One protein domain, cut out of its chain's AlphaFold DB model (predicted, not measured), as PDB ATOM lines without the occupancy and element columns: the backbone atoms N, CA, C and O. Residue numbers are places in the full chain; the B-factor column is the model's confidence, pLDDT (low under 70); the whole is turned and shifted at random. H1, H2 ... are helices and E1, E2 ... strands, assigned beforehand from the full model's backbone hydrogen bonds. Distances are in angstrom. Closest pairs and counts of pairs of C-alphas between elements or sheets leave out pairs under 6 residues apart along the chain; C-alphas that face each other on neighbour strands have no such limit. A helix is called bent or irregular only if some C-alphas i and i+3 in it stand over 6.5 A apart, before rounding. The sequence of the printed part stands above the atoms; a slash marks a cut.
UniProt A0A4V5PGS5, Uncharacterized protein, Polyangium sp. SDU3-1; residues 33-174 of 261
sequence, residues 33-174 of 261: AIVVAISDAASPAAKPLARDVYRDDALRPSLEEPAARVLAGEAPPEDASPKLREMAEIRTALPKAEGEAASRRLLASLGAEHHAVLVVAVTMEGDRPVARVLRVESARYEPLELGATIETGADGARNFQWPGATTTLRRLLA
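AT A GLANCE: This is residues 33 to 174 of the 261 residues of an uncharacterized protein of Polyangium sp. SDU3-1 (UniProt A0A4V5PGS5). A strongly twisted sheet of four strands, E1 E2 E3 E4, makes the core, with H1 and H5 packed over one face and H4 over the other: three layers, helices on both faces of a sheet. H2 and H3 pack side by side near the E1 edge, while E4 bends and runs on into a small second hairpin, E5 and E6, which packs with E6 on H1 and reaches away from the core. The printed part has 142 residues, with five named helices and six named strands in the order E1 H1 H2 H3 H4 E2 E3 E4 E5 E6 H5, and its class is mixed, helices and strands. The larger sheet, in the order E1 E2 E3 E4, is mixed, and E2 E3 E4 form a meander, each strand the antiparallel neighbour of the one before; E5 and E6 are antiparallel. The whole is compact and rounded, with a radius of gyration of the C-alphas of 14.2 A and spans of 41 by 39 by 33 A.

HOW THE PARTS SIT: Start at Ala 33, where E1, residues 33 to 37, is an edge strand of the larger sheet. Go on to H1, residues 43 to 54, which is on this sheet at a height over the sheet of 8.2 A, over E1 and over its neighbour E2, residues 116 to 125. H1 runs along the strands, at 23 degrees to E2 on the local plane. Next, H2, residues 65 to 71, only grazes the sheet with residues 68 to 71; its closest C-alphas to E1 are those of Leu 71 and Val 36, 4.8 A apart. H3, residues 82 to 96, touches H2 at a shallow tilt of 26 degrees, the same way, closest at the C-alphas of Val 70 and Ala 88, 5.9 A, and only grazes the sheet with residues 91 to 95. H4, residues 100 to 113, forms a helical hairpin with H3; they only just touch, with 3 pairs of C-alphas within 8 A, closest at Leu 94 and Ser 103, 5.6 A. H4 is on the opposite face from H1, at a height over the sheet of 8.4 A. E1, these four helices and E2 form a strand-helix-strand unit, two parallel neighbour strands with helices between; look at N 34 and O 118, within hydrogen-bond range at 3.0 A. E3, residues 128 to 135, forms a hairpin with E2, with N 121 and O 132 at 2.8 A. E4, residues 140 to 147, forms a hairpin with E3, with N 131 and O 146 at 2.9 A. E5, residues 149 to 152, and E6, residues 158 to 161, form a hairpin too, with N 151 and O 159 at 2.9 A; the C-alphas of Phe 160 in E6 and Ala 45 in H1 are closest, 5.4 A apart. H5, residues 165 to 173, is on the same face as H1, over E2 and E3 at a height over the sheet of 8.5 A. Every O i to N i+4 pair is within hydrogen-bond range in H2, H4 and H5, against 6 of 8 in H1 and 9 of 11 in H3.

IN THESE COORDINATES: Find C-alpha 33 at (14.551, 32.187, 99.005), where E1 begins. H1 measures 15.8 A from first to last C-alpha, H3 21.4 A and H4 19.9 A. H3 is irregular, but only just: C-alphas 92 and 95 are 6.7 A apart. From C-alpha 116 at (9.785, 31.141, 96.318), E2 runs 25.2 A; E3 covers 22.9 A. E4 covers 18.8 A and bends by 71 degrees at residue 143. H5 ends at C-alpha 173, (12.518, 40.331, 99.636).

THE WHOLE: The C-alphas of Glu 137 and Ala 154 are the two farthest apart, at 43.8 A. The printed part has no cut, and no link is long. The mean pLDDT of the printed part is 96.1, and no printed residue is under 70.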
ATOM      1  N   ALA A  33      13.487  32.438  99.961       97.12
ATOM      2  CA  ALA A  33      14.551  32.187  99.005       97.12
ATOM      3  C   ALA A  33      14.886  30.693  99.006       97.12
ATOM      4  O   ALA A  33      15.128  30.132 100.071       97.12
ATOM      5  N   ILE A  34      14.935  30.050  97.839       97.75
ATOM      6  CA  ILE A  34      15.478  28.687  97.709       97.75
ATOM      7  C   ILE A  34      16.946  28.752  97.292       97.75
ATOM      8  O   ILE A  34      17.324  29.591  96.478       97.75
ATOM      9  N   VAL A  35      17.783  27.871  97.835       98.25
ATOM     10  CA  VAL A  35      19.206  27.769  97.478       98.25
ATOM     11  C   VAL A  35      19.418  26.534  96.611       98.25
ATOM     12  O   VAL A  35      19.029  25.434  96.997       98.25
ATOM     13  N   VAL A  36      20.045  26.716  95.447       98.50
ATOM     14  CA  VAL A  36      20.263  25.661  94.450       98.50
ATOM     15  C   VAL A  36      21.743  25.588  94.091       98.50
ATOM     16  O   VAL A  36      22.324  26.565  93.622       98.50
ATOM     17  N   ALA A  37      22.355  24.422  94.281       98.44
ATOM     18  CA  ALA A  37      23.690  24.131  93.770       98.44
ATOM     19  C   ALA A  37      23.602  23.792  92.275       98.44
ATOM     20  O   ALA A  37      22.967  22.811  91.899       98.44
ATOM     21  N   ILE A  38      24.236  24.593  91.414       97.88
ATOM     22  CA  ILE A  38      24.192  24.392  89.953       97.88
ATOM     23  C   ILE A  38      25.054  23.203  89.510       97.88
ATOM     24  O   ILE A  38      24.810  22.610  88.464       97.88
ATOM     25  N   SER A  39      26.065  22.838  90.293       96.69
ATOM     26  CA  SER A  39      26.931  21.692  90.027       96.69
ATOM     27  C   SER A  39      27.288  20.973  91.320       96.69
ATOM     28  O   SER A  39      27.248  21.567  92.399       96.69
ATOM     29  N   ASP A  40      27.706  19.710  91.216       96.56
ATOM     30  CA  ASP A  40      28.118  18.932  92.389       96.56
ATOM     31  C   ASP A  40      29.352  19.532  93.085       96.56
ATOM     32  O   ASP A  40      29.508  19.413  94.300       96.56
ATOM     33  N   ALA A  41      30.190  20.258  92.336       96.56
ATOM     34  CA  ALA A  41      31.322  21.009  92.877       96.56
ATOM     35  C   ALA A  41      30.890  22.209  93.740       96.56
ATOM     36  O   ALA A  41      31.618  22.595  94.652       96.56
ATOM     37  N   ALA A  42      29.714  22.792  93.483       97.81
ATOM     38  CA  ALA A  42      29.170  23.899  94.268       97.81
ATOM     39  C   ALA A  42      28.467  23.433  95.557       97.81
ATOM     40  O   ALA A  42      28.267  24.233  96.473       97.81
ATOM     41  N   SER A  43      28.120  22.146  95.663       97.94
ATOM     42  CA  SER A  43      27.383  21.566  96.794       97.94
ATOM     43  C   SER A  43      28.002  21.855  98.172       97.94
ATOM     44  O   SER A  43      27.265  22.265  99.073       97.94
ATOM     45  N   PRO A  44      29.329  21.716  98.393       97.69
ATOM     46  CA  PRO A  44      29.932  22.004  99.698       97.69
ATOM     47  C   PRO A  44      29.764  23.464 100.138       97.69
ATOM     48  O   PRO A  44      29.635  23.727 101.330       97.69
ATOM     49  N   ALA A  45      29.726  24.403  99.187       98.12
ATOM     50  CA  ALA A  45      29.522  25.822  99.459       98.12
ATOM     51  C   ALA A  45      28.034  26.196  99.558       98.12
ATOM     52  O   ALA A  45      27.674  27.075 100.341       98.12
ATOM     53  N   ALA A  46      27.157  25.516  98.816       98.31
ATOM     54  CA  ALA A  46      25.715  25.751  98.846       98.31
ATOM     55  C   ALA A  46      25.067  25.305 100.167       98.31
ATOM     56  O   ALA A  46      24.189  25.993 100.681       98.31
ATOM     57  N   LYS A  47      25.517  24.189 100.756       98.06
ATOM     58  CA  LYS A  47      24.987  23.654 102.024       98.06
ATOM     59  C   LYS A  47      25.014  24.648 103.200       98.06
ATOM     60  O   LYS A  47      23.966  24.816 103.825       98.06
ATOM     61  N   PRO A  48      26.141  25.304 103.546       98.06
ATOM     62  CA  PRO A  48      26.151  26.291 104.625       98.06
ATOM     63  C   PRO A  48      25.270  27.506 104.305       98.06
ATOM     64  O   PRO A  48      24.530  27.943 105.181       98.06
ATOM     65  N   LEU A  49      25.244  27.979 103.051       98.25
ATOM     66  CA  LEU A  49      24.343  29.063 102.642       98.25
ATOM     67  C   LEU A  49      22.871  28.688 102.840       98.25
ATOM     68  O   LEU A  49      22.109  29.466 103.403       98.25
ATOM     69  N   ALA A  50      22.478  27.492 102.405       97.94
ATOM     70  CA  ALA A  50      21.124  26.976 102.571       97.94
ATOM     71  C   ALA A  50      20.726  26.910 104.051       97.94
ATOM     72  O   ALA A  50      19.642  27.352 104.413       97.94
ATOM     73  N   ARG A  51      21.624  26.434 104.924       97.50
ATOM     74  CA  ARG A  51      21.385  26.407 106.377       97.50
ATOM     75  C   ARG A  51      21.167  27.805 106.952       97.50
ATOM     76  O   ARG A  51      20.234  27.989 107.727       97.50
ATOM     77  N   ASP A  52      21.992  28.774 106.566       97.12
ATOM     78  CA  ASP A  52      21.870  30.152 107.048       97.12
ATOM     79  C   ASP A  52      20.574  30.815 106.560       97.12
ATOM     80  O   ASP A  52      19.902  31.497 107.333       97.12
ATOM     81  N   VAL A  53      20.197  30.581 105.300       96.94
ATOM     82  CA  VAL A  53      18.959  31.097 104.695       96.94
ATOM     83  C   VAL A  53      17.723  30.452 105.320       96.94
ATOM     84  O   VAL A  53      16.797  31.160 105.693       96.94
ATOM     85  N   TYR A  54      17.690  29.131 105.493       96.12
ATOM     86  CA  TYR A  54      16.502  28.431 106.003       96.12
ATOM     87  C   TYR A  54      16.317  28.540 107.518       96.12
ATOM     88  O   TYR A  54      15.218  28.299 108.015       96.12
ATOM     89  N   ARG A  55      17.362  28.932 108.257       96.06
ATOM     90  CA  ARG A  55      17.262  29.279 109.683       96.06
ATOM     91  C   ARG A  55      16.517  30.596 109.920       96.06
ATOM     92  O   ARG A  55      16.110  30.877 111.043       96.06
ATOM     93  N   ASP A  56      16.385  31.415 108.888       95.88
ATOM     94  CA  ASP A  56      15.763  32.725 108.944       95.88
ATOM     95  C   ASP A  56      14.292  32.644 108.528       95.88
ATOM     96  O   ASP A  56      13.989  32.422 107.356       95.88
ATOM     97  N   ASP A  57      13.374  32.854 109.473       93.00
ATOM     98  CA  ASP A  57      11.930  32.725 109.230       93.00
ATOM     99  C   ASP A  57      11.429  33.626 108.092       93.00
ATOM    100  O   ASP A  57      10.512  33.248 107.369       93.00
ATOM    101  N   ALA A  58      12.054  34.791 107.883       92.31
ATOM    102  CA  ALA A  58      11.680  35.712 106.811       92.31
ATOM    103  C   ALA A  58      12.171  35.266 105.423       92.31
ATOM    104  O   ALA A  58      11.667  35.753 104.416       92.31
ATOM    105  N   LEU A  59      13.180  34.391 105.358       95.62
ATOM    106  CA  LEU A  59      13.722  33.854 104.107       95.62
ATOM    107  C   LEU A  59      13.256  32.422 103.838       95.62
ATOM    108  O   LEU A  59      13.523  31.896 102.756       95.62
ATOM    109  N   ARG A  60      12.605  31.776 104.804       94.44
ATOM    110  CA  ARG A  60      12.256  30.363 104.732       94.44
ATOM    111  C   ARG A  60      11.159  30.130 103.681       94.44
ATOM    112  O   ARG A  60      10.046  30.623 103.845       94.44
ATOM    113  N   PRO A  61      11.438  29.376 102.603       91.56
ATOM    114  CA  PRO A  61      10.411  28.993 101.639       91.56
ATOM    115  C   PRO A  61       9.485  27.928 102.242       91.56
ATOM    116  O   PRO A  61       9.840  27.262 103.215       91.56
ATOM    117  N   SER A  62       8.332  27.680 101.616       91.00
ATOM    118  CA  SER A  62       7.434  26.563 101.960       91.00
ATOM    119  C   SER A  62       7.982  25.191 101.521       91.00
ATOM    120  O   SER A  62       7.227  24.290 101.169       91.00
ATOM    121  N   LEU A  63       9.308  25.046 101.493       92.81
ATOM    122  CA  LEU A  63      10.025  23.863 101.043       92.81
ATOM    123  C   LEU A  63      10.318  22.943 102.230       92.81
ATOM    124  O   LEU A  63      10.771  23.391 103.284       92.81
ATOM    125  N   GLU A  64      10.104  21.645 102.043       94.12
ATOM    126  CA  GLU A  64      10.469  20.646 103.044       94.12
ATOM    127  C   GLU A  64      11.995  20.487 103.152       94.12
ATOM    128  O   GLU A  64      12.726  20.587 102.165       94.12
ATOM    129  N   GLU A  65      12.482  20.173 104.354       94.56
ATOM    130  CA  GLU A  65      13.914  20.002 104.645       94.56
ATOM    131  C   GLU A  65      14.628  18.993 103.709       94.56
ATOM    132  O   GLU A  65      15.716  19.314 103.224       94.56
ATOM    133  N   PRO A  66      14.062  17.811 103.375       96.50
ATOM    134  CA  PRO A  66      14.711  16.883 102.443       96.50
ATOM    135  C   PRO A  66      14.869  17.471 101.035       96.50
ATOM    136  O   PRO A  66      15.917  17.318 100.408       96.50
ATOM    137  N   ALA A  67      13.857  18.196 100.558       96.44
ATOM    138  CA  ALA A  67      13.875  18.844  99.252       96.44
ATOM    139  C   ALA A  67      14.912  19.981  99.213       96.44
ATOM    140  O   ALA A  67      15.706  20.076  98.278       96.44
ATOM    141  N   ALA A  68      14.984  20.777 100.283       96.69
ATOM    142  CA  ALA A  68      16.011  21.793 100.497       96.69
ATOM    143  C   ALA A  68      17.440  21.225 100.420       96.69
ATOM    144  O   ALA A  68      18.301  21.816  99.763       96.69
ATOM    145  N   ARG A  69      17.699  20.069 101.045       97.62
ATOM    146  CA  ARG A  69      19.013  19.403 100.993       97.62
ATOM    147  C   ARG A  69      19.363  18.909  99.598       97.62
ATOM    148  O   ARG A  69      20.494  19.111  99.153       97.62
ATOM    149  N   VAL A  70      18.399  18.314  98.894       98.12
ATOM    150  CA  VAL A  70      18.584  17.864  97.507       98.12
ATOM    151  C   VAL A  70      18.924  19.045  96.597       98.12
ATOM    152  O   VAL A  70      19.898  18.971  95.846       98.12
ATOM    153  N   LEU A  71      18.215  20.173  96.705       97.75
ATOM    154  CA  LEU A  71      18.552  21.380  95.936       97.75
ATOM    155  C   LEU A  71      19.937  21.935  96.288       97.75
ATOM    156  O   LEU A  71      20.670  22.366  95.398       97.75
ATOM    157  N   ALA A  72      20.336  21.858  97.558       98.06
ATOM    158  CA  ALA A  72      21.651  22.286  98.034       98.06
ATOM    159  C   ALA A  72      22.800  21.318  97.687       98.06
ATOM    160  O   ALA A  72      23.930  21.535  98.130       98.06
ATOM    161  N   GLY A  73      22.546  20.256  96.916       97.25
ATOM    162  CA  GLY A  73      23.606  19.369  96.442       97.25
ATOM    163  C   GLY A  73      23.687  18.004  97.127       97.25
ATOM    164  O   GLY A  73      24.571  17.214  96.800       97.25
ATOM    165  N   GLU A  74      22.819  17.704  98.095       97.31
ATOM    166  CA  GLU A  74      22.772  16.381  98.727       97.31
ATOM    167  C   GLU A  74      22.202  15.336  97.760       97.31
ATOM    168  O   GLU A  74      21.363  15.650  96.909       97.31
ATOM    169  N   ALA A  75      22.698  14.101  97.848       96.88
ATOM    170  CA  ALA A  75      22.105  12.990  97.119       96.88
ATOM    171  C   ALA A  75      20.777  12.615  97.800       96.88
ATOM    172  O   ALA A  75      20.735  12.564  99.033       96.88
ATOM    173  N   PRO A  76      19.695  12.370  97.040       96.50
ATOM    174  CA  PRO A  76      18.470  11.855  97.633       96.50
ATOM    175  C   PRO A  76      18.750  10.477  98.261       96.50
ATOM    176  O   PRO A  76      19.540   9.712  97.700       96.50
ATOM    177  N   PRO A  77      18.135  10.139  99.409       94.94
ATOM    178  CA  PRO A  77      18.279   8.808  99.992       94.94
ATOM    179  C   PRO A  77      17.721   7.725  99.049       94.94
ATOM    180  O   PRO A  77      16.903   8.009  98.170       94.94
ATOM    181  N   GLU A  78      18.161   6.473  99.201       94.69
ATOM    182  CA  GLU A  78      17.763   5.389  98.286       94.69
ATOM    183  C   GLU A  78      16.249   5.129  98.300       94.69
ATOM    184  O   GLU A  78      15.670   4.790  97.271       94.69
ATOM    185  N   ASP A  79      15.584   5.372  99.425       95.62
ATOM    186  CA  ASP A  79      14.136   5.280  99.632       95.62
ATOM    187  C   ASP A  79      13.394   6.612  99.395       95.62
ATOM    188  O   ASP A  79      12.204   6.724  99.697       95.62
ATOM    189  N   ALA A  80      14.065   7.625  98.828       96.62
ATOM    190  CA  ALA A  80      13.462   8.924  98.547       96.62
ATOM    191  C   ALA A  80      12.215   8.812  97.663       96.62
ATOM    192  O   ALA A  80      12.153   8.013  96.722       96.62
ATOM    193  N   SER A  81      11.250   9.698  97.917       97.44
ATOM    194  CA  SER A  81      10.068   9.826  97.070       97.44
ATOM    195  C   SER A  81      10.459  10.141  95.614       97.44
ATOM    196  O   SER A  81      11.482  10.796  95.377       97.44
ATOM    197  N   PRO A  82       9.642   9.736  94.620       97.19
ATOM    198  CA  PRO A  82       9.909  10.034  93.212       97.19
ATOM    199  C   PRO A  82      10.142  11.526  92.954       97.19
ATOM    200  O   PRO A  82      11.051  11.885  92.213       97.19
ATOM    201  N   LYS A  83       9.397  12.389  93.659       96.06
ATOM    202  CA  LYS A  83       9.538  13.846  93.571       96.06
ATOM    203  C   LYS A  83      10.933  14.333  93.982       96.06
ATOM    204  O   LYS A  83      11.506  15.184  93.313       96.06
ATOM    205  N   LEU A  84      11.513  13.796  95.059       97.00
ATOM    206  CA  LEU A  84      12.865  14.182  95.489       97.00
ATOM    207  C   LEU A  84      13.938  13.733  94.492       97.00
ATOM    208  O   LEU A  84      14.921  14.445  94.289       97.00
ATOM    209  N   ARG A  85      13.754  12.568  93.859       97.69
ATOM    210  CA  ARG A  85      14.662  12.095  92.805       97.69
ATOM    211  C   ARG A  85      14.572  12.975  91.562       97.69
ATOM    212  O   ARG A  85      15.605  13.408  91.070       97.69
ATOM    213  N   GLU A  86      13.360  13.330  91.142       96.75
ATOM    214  CA  GLU A  86      13.125  14.266  90.039       96.75
ATOM    215  C   GLU A  86      13.783  15.631  90.303       96.75
ATOM    216  O   GLU A  86      14.470  16.167  89.439       96.75
ATOM    217  N   MET A  87      13.680  16.168  91.523       96.81
ATOM    218  CA  MET A  87      14.381  17.406  91.893       96.81
ATOM    219  C   MET A  87      15.907  17.279  91.784       96.81
ATOM    220  O   MET A  87      16.578  18.212  91.331       96.81
ATOM    221  N   ALA A  88      16.470  16.134  92.182       97.00
ATOM    222  CA  ALA A  88      17.896  15.866  92.021       97.00
ATOM    223  C   ALA A  88      18.280  15.802  90.534       97.00
ATOM    224  O   ALA A  88      19.275  16.400  90.125       97.00
ATOM    225  N   GLU A  89      17.467  15.142  89.709       96.62
ATOM    226  CA  GLU A  89      17.660  15.056  88.261       96.62
ATOM    227  C   GLU A  89      17.619  16.442  87.606       96.62
ATOM    228  O   GLU A  89      18.564  16.805  86.900       96.62
ATOM    229  N   ILE A  90      16.611  17.264  87.919       96.06
ATOM    230  CA  ILE A  90      16.501  18.656  87.454       96.06
ATOM    231  C   ILE A  90      17.757  19.450  87.835       96.06
ATOM    232  O   ILE A  90      18.328  20.138  86.986       96.06
ATOM    233  N   ARG A  91      18.245  19.314  89.077       96.81
ATOM    234  CA  ARG A  91      19.489  19.964  89.522       96.81
ATOM    235  C   ARG A  91      20.679  19.547  88.657       96.81
ATOM    236  O   ARG A  91      21.429  20.401  88.198       96.81
ATOM    237  N   THR A  92      20.843  18.250  88.394       95.94
ATOM    238  CA  THR A  92      21.943  17.742  87.548       95.94
ATOM    239  C   THR A  92      21.803  18.113  86.067       95.94
ATOM    240  O   THR A  92      22.788  18.066  85.323       95.94
ATOM    241  N   ALA A  93      20.600  18.489  85.624       95.44
ATOM    242  CA  ALA A  93      20.330  18.966  84.271       95.44
ATOM    243  C   ALA A  93      20.608  20.469  84.092       95.44
ATOM    244  O   ALA A  93      20.934  20.884  82.982       95.44
ATOM    245  N   LEU A  94      20.559  21.281  85.159       95.44
ATOM    246  CA  LEU A  94      20.852  22.724  85.113       95.44
ATOM    247  C   LEU A  94      22.152  23.105  84.380       95.44
ATOM    248  O   LEU A  94      22.087  24.011  83.543       95.44
ATOM    249  N   PRO A  95      23.312  22.459  84.635       94.31
ATOM    250  CA  PRO A  95      24.555  22.799  83.944       94.31
ATOM    251  C   PRO A  95      24.581  22.311  82.487       94.31
ATOM    252  O   PRO A  95      25.434  22.746  81.722       94.31
ATOM    253  N   LYS A  96      23.664  21.412  82.100       94.31
ATOM    254  CA  LYS A  96      23.529  20.876  80.734       94.31
ATOM    255  C   LYS A  96      22.566  21.692  79.872       94.31
ATOM    256  O   LYS A  96      22.487  21.453  78.672       94.31
ATOM    257  N   ALA A  97      21.807  22.609  80.470       92.44
ATOM    258  CA  ALA A  97      20.896  23.463  79.728       92.44
ATOM    259  C   ALA A  97      21.680  24.322  78.721       92.44
ATOM    260  O   ALA A  97      22.733  24.871  79.048       92.44
ATOM    261  N   GLU A  98      21.161  24.436  77.498       87.12
ATOM    262  CA  GLU A  98      21.801  25.160  76.394       87.12
ATOM    263  C   GLU A  98      21.762  26.680  76.633       87.12
ATOM    264  O   GLU A  98      20.942  27.422  76.090       87.12
ATOM    265  N   GLY A  99      22.659  27.150  77.497       92.12
ATOM    266  CA  GLY A  99      22.880  28.559  77.788       92.12
ATOM    267  C   GLY A  99      22.141  29.092  79.016       92.12
ATOM    268  O   GLY A  99      21.159  28.545  79.520       92.12
ATOM    269  N   GLU A 100      22.613  30.249  79.476       93.81
ATOM    270  CA  GLU A 100      22.164  30.886  80.714       93.81
ATOM    271  C   GLU A 100      20.663  31.223  80.707       93.81
ATOM    272  O   GLU A 100      19.989  31.141  81.732       93.81
ATOM    273  N   ALA A 101      20.096  31.571  79.549       95.50
ATOM    274  CA  ALA A 101      18.668  31.858  79.438       95.50
ATOM    275  C   ALA A 101      17.794  30.632  79.751       95.50
ATOM    276  O   ALA A 101      16.759  30.785  80.403       95.50
ATOM    277  N   ALA A 102      18.212  29.435  79.325       95.75
ATOM    278  CA  ALA A 102      17.508  28.192  79.614       95.75
ATOM    279  C   ALA A 102      17.630  27.830  81.102       95.75
ATOM    280  O   ALA A 102      16.609  27.598  81.752       95.75
ATOM    281  N   SER A 103      18.840  27.900  81.672       95.81
ATOM    282  CA  SER A 103      19.060  27.661  83.106       95.81
ATOM    283  C   SER A 103      18.238  28.616  83.979       95.81
ATOM    284  O   SER A 103      17.598  28.174  84.927       95.81
ATOM    285  N   ARG A 104      18.172  29.913  83.642       97.19
ATOM    286  CA  ARG A 104      17.358  30.898  84.383       97.19
ATOM    287  C   ARG A 104      15.871  30.576  84.366       97.19
ATOM    288  O   ARG A 104      15.219  30.698  85.397       97.19
ATOM    289  N   ARG A 105      15.331  30.170  83.214       97.25
ATOM    290  CA  ARG A 105      13.919  29.770  83.100       97.25
ATOM    291  C   ARG A 105      13.628  28.527  83.931       97.25
ATOM    292  O   ARG A 105      12.612  28.497  84.616       97.25
ATOM    293  N   LEU A 106      14.530  27.545  83.909       96.88
ATOM    294  CA  LEU A 106      14.397  26.333  84.714       96.88
ATOM    295  C   LEU A 106      14.441  26.650  86.217       96.88
ATOM    296  O   LEU A 106      13.576  26.201  86.962       96.88
ATOM    297  N   LEU A 107      15.377  27.499  86.653       97.56
ATOM    298  CA  LEU A 107      15.453  27.981  88.037       97.56
ATOM    299  C   LEU A 107      14.202  28.765  88.450       97.56
ATOM    300  O   LEU A 107      13.679  28.544  89.537       97.56
ATOM    301  N   ALA A 108      13.700  29.654  87.591       97.19
ATOM    302  CA  ALA A 108      12.471  30.397  87.852       97.19
ATOM    303  C   ALA A 108      11.261  29.459  87.979       97.19
ATOM    304  O   ALA A 108      10.480  29.609  88.911       97.19
ATOM    305  N   SER A 109      11.141  28.458  87.101       96.44
ATOM    306  CA  SER A 109      10.084  27.441  87.183       96.44
ATOM    307  C   SER A 109      10.143  26.667  88.501       96.44
ATOM    308  O   SER A 109       9.117  26.495  89.151       96.44
ATOM    309  N   LEU A 110      11.342  26.257  88.923       95.88
ATOM    310  CA  LEU A 110      11.558  25.570  90.197       95.88
ATOM    311  C   LEU A 110      11.185  26.460  91.395       95.88
ATOM    312  O   LEU A 110      10.542  26.012  92.339       95.88
ATOM    313  N   GLY A 111      11.559  27.741  91.352       95.56
ATOM    314  CA  GLY A 111      11.163  28.713  92.369       95.56
ATOM    315  C   GLY A 111       9.649  28.916  92.429       95.56
ATOM    316  O   GLY A 111       9.088  28.947  93.521       95.56
ATOM    317  N   ALA A 112       8.980  28.988  91.276       95.00
ATOM    318  CA  ALA A 112       7.531  29.148  91.191       95.00
ATOM    319  C   ALA A 112       6.779  27.933  91.758       95.00
ATOM    320  O   ALA A 112       5.816  28.116  92.499       95.00
ATOM    321  N   GLU A 113       7.248  26.710  91.475       93.81
ATOM    322  CA  GLU A 113       6.672  25.468  92.017       93.81
ATOM    323  C   GLU A 113       6.697  25.437  93.554       93.81
ATOM    324  O   GLU A 113       5.790  24.906  94.193       93.81
ATOM    325  N   HIS A 114       7.721  26.040  94.159       94.12
ATOM    326  CA  HIS A 114       7.901  26.090  95.610       94.12
ATOM    327  C   HIS A 114       7.488  27.420  96.243       94.12
ATOM    328  O   HIS A 114       7.860  27.683  97.388       94.12
ATOM    329  N   HIS A 115       6.747  28.261  95.513       93.44
ATOM    330  CA  HIS A 115       6.302  29.580  95.976       93.44
ATOM    331  C   HIS A 115       7.449  30.433  96.555       93.44
ATOM    332  O   HIS A 115       7.289  31.166  97.531       93.44
ATOM    333  N   ALA A 116       8.643  30.312  95.976       95.62
ATOM    334  CA  ALA A 116       9.785  31.141  96.318       95.62
ATOM    335  C   ALA A 116       9.725  32.456  95.536       95.62
ATOM    336  O   ALA A 116       9.348  32.488  94.365       95.62
ATOM    337  N   VAL A 117      10.154  33.549  96.164       95.81
ATOM    338  CA  VAL A 117      10.314  34.844  95.482       95.81
ATOM    339  C   VAL A 117      11.714  34.953  94.877       95.81
ATOM    340  O   VAL A 117      11.895  35.543  93.806       95.81
ATOM    341  N   LEU A 118      12.704  34.354  95.545       97.31
ATOM    342  CA  LEU A 118      14.103  34.359  95.130       97.31
ATOM    343  C   LEU A 118      14.633  32.933  94.950       97.31
ATOM    344  O   LEU A 118      14.317  32.028  95.721       97.31
ATOM    345  N   VAL A 119      15.511  32.759  93.968       98.00
ATOM    346  CA  VAL A 119      16.326  31.554  93.784       98.00
ATOM    347  C   VAL A 119      17.786  31.958  93.842       98.00
ATOM    348  O   VAL A 119      18.234  32.804  93.075       98.00
ATOM    349  N   VAL A 120      18.541  31.364  94.752       98.44
ATOM    350  CA  VAL A 120      19.967  31.616  94.929       98.44
ATOM    351  C   VAL A 120      20.734  30.488  94.252       98.44
ATOM    352  O   VAL A 120      20.847  29.388  94.788       98.44
ATOM    353  N   ALA A 121      21.232  30.764  93.051       98.31
ATOM    354  CA  ALA A 121      22.017  29.841  92.248       98.31
ATOM    355  C   ALA A 121      23.490  29.902  92.666       98.31
ATOM    356  O   ALA A 121      24.154  30.918  92.458       98.31
ATOM    357  N   VAL A 122      24.004  28.819  93.246       98.50
ATOM    358  CA  VAL A 122      25.398  28.703  93.688       98.50
ATOM    359  C   VAL A 122      26.210  27.968  92.628       98.50
ATOM    360  O   VAL A 122      25.895  26.837  92.254       98.50
ATOM    361  N   THR A 123      27.267  28.616  92.152       97.94
ATOM    362  CA  THR A 123      28.185  28.121  91.119       97.94
ATOM    363  C   THR A 123      29.625  28.169  91.624       97.94
ATOM    364  O   THR A 123      29.921  28.859  92.601       97.94
ATOM    365  N   MET A 124      30.520  27.434  90.963       97.50
ATOM    366  CA  MET A 124      31.964  27.530  91.183       97.50
ATOM    367  C   MET A 124      32.597  28.271  90.007       97.50
ATOM    368  O   MET A 124      32.561  27.781  88.879       97.50
ATOM    369  N   GLU A 125      33.187  29.431  90.271       95.94
ATOM    370  CA  GLU A 125      34.011  30.172  89.317       95.94
ATOM    371  C   GLU A 125      35.486  29.911  89.661       95.94
ATOM    372  O   GLU A 125      36.073  30.532  90.551       95.94
ATOM    373  N   GLY A 126      36.072  28.900  89.011       94.25
ATOM    374  CA  GLY A 126      37.363  28.345  89.423       94.25
ATOM    375  C   GLY A 126      37.266  27.725  90.822       94.25
ATOM    376  O   GLY A 126      36.426  26.861  91.064       94.25
ATOM    377  N   ASP A 127      38.096  28.194  91.753       94.19
ATOM    378  CA  ASP A 127      38.079  27.771  93.161       94.19
ATOM    379  C   ASP A 127      37.155  28.618  94.057       94.19
ATOM    380  O   ASP A 127      37.080  28.383  95.267       94.19
ATOM    381  N   ARG A 128      36.455  29.611  93.496       96.31
ATOM    382  CA  ARG A 128      35.615  30.544  94.256       96.31
ATOM    383  C   ARG A 128      34.129  30.206  94.092       96.31
ATOM    384  O   ARG A 128      33.625  30.253  92.971       96.31
ATOM    385  N   PRO A 129      33.389  29.952  95.184       97.81
ATOM    386  CA  PRO A 129      31.939  29.873  95.114       97.81
ATOM    387  C   PRO A 129      31.333  31.262  94.927       97.81
ATOM    388  O   PRO A 129      31.653  32.195  95.672       97.81
ATOM    389  N   VAL A 130      30.415  31.368  93.974       98.12
ATOM    390  CA  VAL A 130      29.643  32.580  93.691       98.12
ATOM    391  C   VAL A 130      28.164  32.230  93.726       98.12
ATOM    392  O   VAL A 130      27.727  31.273  93.081       98.12
ATOM    393  N   ALA A 131      27.388  33.001  94.485       98.38
ATOM    394  CA  ALA A 131      25.941  32.871  94.540       98.38
ATOM    395  C   ALA A 131      25.273  34.059  93.841       98.38
ATOM    396  O   ALA A 131      25.428  35.212  94.249       98.38
ATOM    397  N   ARG A 132      24.512  33.758  92.785       98.31
ATOM    398  CA  ARG A 132      23.710  34.724  92.027       98.31
ATOM    399  C   ARG A 132      22.252  34.614  92.439       98.31
ATOM    400  O   ARG A 132      21.709  33.516  92.542       98.31
ATOM    401  N   VAL A 133      21.614  35.754  92.670       98.25
ATOM    402  CA  VAL A 133      20.213  35.803  93.103       98.25
ATOM    403  C   VAL A 133      19.325  36.051  91.895       98.25
ATOM    404  O   VAL A 133      19.518  37.026  91.180       98.25
ATOM    405  N   LEU A 134      18.354  35.178  91.662       98.00
ATOM    406  CA  LEU A 134      17.362  35.272  90.599       98.00
ATOM    407  C   LEU A 134      15.993  35.599  91.197       98.00
ATOM    408  O   LEU A 134      15.548  34.924  92.124       98.00
ATOM    409  N   ARG A 135      15.300  36.600  90.647       97.19
ATOM    410  CA  ARG A 135      13.881  36.834  90.946       97.19
ATOM    411  C   ARG A 135      13.019  35.893  90.126       97.19
ATOM    412  O   ARG A 135      13.082  35.923  88.897       97.19
ATOM    413  N   VAL A 136      12.179  35.118  90.807       96.31
ATOM    414  CA  VAL A 136      11.308  34.114  90.182       96.31
ATOM    415  C   VAL A 136      10.348  34.753  89.184       96.31
ATOM    416  O   VAL A 136      10.293  34.324  88.037       96.31
ATOM    417  N   GLU A 137       9.681  35.840  89.579       95.06
ATOM    418  CA  GLU A 137       8.670  36.527  88.762       95.06
ATOM    419  C   GLU A 137       9.201  36.989  87.395       95.06
ATOM    420  O   GLU A 137       8.524  36.860  86.378       95.06
ATOM    421  N   SER A 138      10.428  37.516  87.353       95.75
ATOM    422  CA  SER A 138      11.013  38.063  86.121       95.75
ATOM    423  C   SER A 138      11.986  37.112  85.422       95.75
ATOM    424  O   SER A 138      12.421  37.405  84.306       95.75
ATOM    425  N   ALA A 139      12.364  36.007  86.073       96.94
ATOM    426  CA  ALA A 139      13.466  35.131  85.673       96.94
ATOM    427  C   ALA A 139      14.779  35.891  85.378       96.94
ATOM    428  O   ALA A 139      15.561  35.506  84.502       96.94
ATOM    429  N   ARG A 140      15.021  37.001  86.089       97.31
ATOM    430  CA  ARG A 140      16.226  37.830  85.949       97.31
ATOM    431  C   ARG A 140      17.115  37.699  87.173       97.31
ATOM    432  O   ARG A 140      16.626  37.672  88.300       97.31
ATOM    433  N   TYR A 141      18.422  37.655  86.928       97.75
ATOM    434  CA  TYR A 141      19.401  37.822  87.990       97.75
ATOM    435  C   TYR A 141      19.404  39.271  88.469       97.75
ATOM    436  O   TYR A 141      19.341  40.204  87.665       97.75
ATOM    437  N   GLU A 142      19.489  39.437  89.778       97.25
ATOM    438  CA  GLU A 142      19.849  40.700  90.399       97.25
ATOM    439  C   GLU A 142      21.296  41.052  90.032       97.25
ATOM    440  O   GLU A 142      22.133  40.151  89.917       97.25
ATOM    441  N   PRO A 143      21.634  42.344  89.879       95.75
ATOM    442  CA  PRO A 143      23.000  42.808  89.634       95.75
ATOM    443  C   PRO A 143      23.837  42.751  90.925       95.75
ATOM    444  O   PRO A 143      24.498  43.713  91.311       95.75
ATOM    445  N   LEU A 144      23.749  41.633  91.637       94.81
ATOM    446  CA  LEU A 144      24.390  41.374  92.908       94.81
ATOM    447  C   LEU A 144      24.912  39.941  92.901       94.81
ATOM    448  O   LEU A 144      24.164  38.986  92.692       94.81
ATOM    449  N   GLU A 145      26.186  39.812  93.240       96.56
ATOM    450  CA  GLU A 145      26.829  38.533  93.483       96.56
ATOM    451  C   GLU A 145      27.230  38.455  94.951       96.56
ATOM    452  O   GLU A 145      27.827  39.378  95.510       96.56
ATOM    453  N   LEU A 146      26.877  37.346  95.586       97.44
ATOM    454  CA  LEU A 146      27.348  37.018  96.918       97.44
ATOM    455  C   LEU A 146      28.603  36.162  96.744       97.44
ATOM    456  O   LEU A 146      28.596  35.190  95.987       97.44
ATOM    457  N   GLY A 147      29.685  36.534  97.423       95.81
ATOM    458  CA  GLY A 147      30.924  35.763  97.450       95.81
ATOM    459  C   GLY A 147      31.073  35.033  98.776       95.81
ATOM    460  O   GLY A 147      30.844  35.624  99.832       95.81
ATOM    461  N   ALA A 148      31.477  33.765  98.725       96.69
ATOM    462  CA  ALA A 148      31.835  33.034  99.932       96.69
ATOM    463  C   ALA A 148      33.244  33.418 100.412       96.69
ATOM    464  O   ALA A 148      34.177  33.548  99.615       96.69
ATOM    465  N   THR A 149      33.415  33.520 101.727       96.19
ATOM    466  CA  THR A 149      34.732  33.465 102.367       96.19
ATOM    467  C   THR A 149      35.145  32.002 102.487       96.19
ATOM    468  O   THR A 149      34.351  31.171 102.932       96.19
ATOM    469  N   ILE A 150      36.378  31.688 102.086       96.75
ATOM    470  CA  ILE A 150      36.949  30.341 102.170       96.75
ATOM    471  C   ILE A 150      37.960  30.330 103.313       96.75
ATOM    472  O   ILE A 150      38.957  31.047 103.266       96.75
ATOM    473  N   GLU A 151      37.711  29.503 104.317       95.69
ATOM    474  CA  GLU A 151      38.660  29.215 105.387       95.69
ATOM    475  C   GLU A 151      39.227  27.814 105.167       95.69
ATOM    476  O   GLU A 151      38.477  26.845 105.050       95.69
ATOM    477  N   THR A 152      40.549  27.692 105.075       95.88
ATOM    478  CA  THR A 152      41.212  26.386 104.984       95.88
ATOM    479  C   THR A 152      41.646  25.958 106.379       95.88
ATOM    480  O   THR A 152      42.445  26.643 107.017       95.88
ATOM    481  N   GLY A 153      41.089  24.849 106.860       94.50
ATOM    482  CA  GLY A 153      41.470  24.234 108.126       94.50
ATOM    483  C   GLY A 153      42.890  23.667 108.092       94.50
ATOM    484  O   GLY A 153      43.494  23.503 107.031       94.50
ATOM    485  N   ALA A 154      43.431  23.336 109.267       94.06
ATOM    486  CA  ALA A 154      44.757  22.720 109.397       94.06
ATOM    487  C   ALA A 154      44.854  21.331 108.727       94.06
ATOM    488  O   ALA A 154      45.942  20.872 108.399       94.06
ATOM    489  N   ASP A 155      43.712  20.681 108.514       93.06
ATOM    490  CA  ASP A 155      43.526  19.420 107.793       93.06
ATOM    491  C   ASP A 155      43.411  19.598 106.265       93.06
ATOM    492  O   ASP A 155      43.276  18.619 105.533       93.06
ATOM    493  N   GLY A 156      43.451  20.839 105.769       93.44
ATOM    494  CA  GLY A 156      43.230  21.165 104.362       93.44
ATOM    495  C   GLY A 156      41.753  21.192 103.951       93.44
ATOM    496  O   GLY A 156      41.462  21.452 102.781       93.44
ATOM    497  N   ALA A 157      40.811  20.966 104.876       94.31
ATOM    498  CA  ALA A 157      39.389  21.066 104.581       94.31
ATOM    499  C   ALA A 157      39.000  22.526 104.305       94.31
ATOM    500  O   ALA A 157      39.413  23.449 105.011       94.31
ATOM    501  N   ARG A 158      38.194  22.746 103.263       95.62
ATOM    502  CA  ARG A 158      37.671  24.073 102.913       95.62
ATOM    503  C   ARG A 158      36.320  24.282 103.593       95.62
ATOM    504  O   ARG A 158      35.360  23.580 103.286       95.62
ATOM    505  N   ASN A 159      36.245  25.279 104.464       96.00
ATOM    506  CA  ASN A 159      35.010  25.771 105.054       96.00
ATOM    507  C   ASN A 159      34.545  27.016 104.297       96.00
ATOM    508  O   ASN A 159      35.328  27.927 104.035       96.00
ATOM    509  N   PHE A 160      33.260  27.051 103.953       97.50
ATOM    510  CA  PHE A 160      32.651  28.154 103.219       97.50
ATOM    511  C   PHE A 160      31.707  28.924 104.134       97.50
ATOM    512  O   PHE A 160      30.807  28.337 104.735       97.50
ATOM    513  N   GLN A 161      31.894  30.237 104.210       97.56
ATOM    514  CA  GLN A 161      31.024  31.145 104.954       97.56
ATOM    515  C   GLN A 161      30.451  32.205 104.018       97.56
ATOM    516  O   GLN A 161      31.126  32.657 103.097       97.56
ATOM    517  N   TRP A 162      29.219  32.642 104.278       97.88
ATOM    518  CA  TRP A 162      28.500  33.596 103.430       97.88
ATOM    519  C   TRP A 162      28.144  34.871 104.205       97.88
ATOM    520  O   TRP A 162      26.968  35.137 104.483       97.88
ATOM    521  N   PRO A 163      29.151  35.672 104.606       96.62
ATOM    522  CA  PRO A 163      28.924  36.824 105.465       96.62
ATOM    523  C   PRO A 163      27.985  37.833 104.794       96.62
ATOM    524  O   PRO A 163      28.210  38.282 103.674       96.62
ATOM    525  N   GLY A 164      26.910  38.200 105.494       96.56
ATOM    526  CA  GLY A 164      25.940  39.190 105.016       96.56
ATOM    527  C   GLY A 164      24.952  38.691 103.954       96.56
ATOM    528  O   GLY A 164      24.096  39.476 103.535       96.56
ATOM    529  N   ALA A 165      25.001  37.415 103.550       97.69
ATOM    530  CA  ALA A 165      24.084  36.863 102.550       97.69
ATOM    531  C   ALA A 165      22.616  36.985 102.984       97.69
ATOM    532  O   ALA A 165      21.814  37.579 102.268       97.69
ATOM    533  N   THR A 166      22.272  36.534 104.193       97.44
ATOM    534  CA  THR A 166      20.899  36.608 104.729       97.44
ATOM    535  C   THR A 166      20.394  38.045 104.841       97.44
ATOM    536  O   THR A 166      19.290  38.357 104.404       97.44
ATOM    537  N   THR A 167      21.228  38.967 105.335       96.81
ATOM    538  CA  THR A 167      20.885  40.399 105.415       96.81
ATOM    539  C   THR A 167      20.597  40.983 104.034       96.81
ATOM    540  O   THR A 167      19.674  41.783 103.878       96.81
ATOM    541  N   THR A 168      21.366  40.579 103.024       96.94
ATOM    542  CA  THR A 168      21.190  41.067 101.656       96.94
ATOM    543  C   THR A 168      19.943  40.472 101.005       96.94
ATOM    544  O   THR A 168      19.153  41.209 100.421       96.94
ATOM    545  N   LEU A 169      19.695  39.173 101.188       96.75
ATOM    546  CA  LEU A 169      18.486  38.503 100.702       96.75
ATOM    547  C   LEU A 169      17.216  39.079 101.338       96.75
ATOM    548  O   LEU A 169      16.249  39.342 100.627       96.75
ATOM    549  N   ARG A 170      17.233  39.392 102.642       95.44
ATOM    550  CA  ARG A 170      16.102  40.061 103.315       95.44
ATOM    551  C   ARG A 170      15.775  41.405 102.674       95.44
ATOM    552  O   ARG A 170      14.608  41.734 102.494       95.44
ATOM    553  N   ARG A 171      16.800  42.187 102.319       94.88
ATOM    554  CA  ARG A 171      16.604  43.476 101.639       94.88
ATOM    555  C   ARG A 171      15.992  43.309 100.252       94.88
ATOM    556  O   ARG A 171      15.238  44.177  99.837       94.88
ATOM    557  N   LEU A 172      16.298  42.215  99.556       93.81
ATOM    558  CA  LEU A 172      15.737  41.922  98.234       93.81
ATOM    559  C   LEU A 172      14.292  41.407  98.292       93.81
ATOM    560  O   LEU A 172      13.548  41.623  97.332       93.81
ATOM    561  N   LEU A 173      13.902  40.748  99.387       91.50
ATOM    562  CA  LEU A 173      12.518  40.331  99.636       91.50
ATOM    563  C   LEU A 173      11.609  41.476 100.072       91.50
ATOM    564  O   LEU A 173      10.400  41.384  99.876       91.50
ATOM    565  N   ALA A 174      12.163  42.538 100.664       84.12
ATOM    566  CA  ALA A 174      11.364  43.697 101.029       84.12
ATOM    567  C   ALA A 174      10.631  44.216  99.778       84.12
ATOM    568  O   ALA A 174      11.279  44.426  98.744       84.12
TER     569      ALA A 174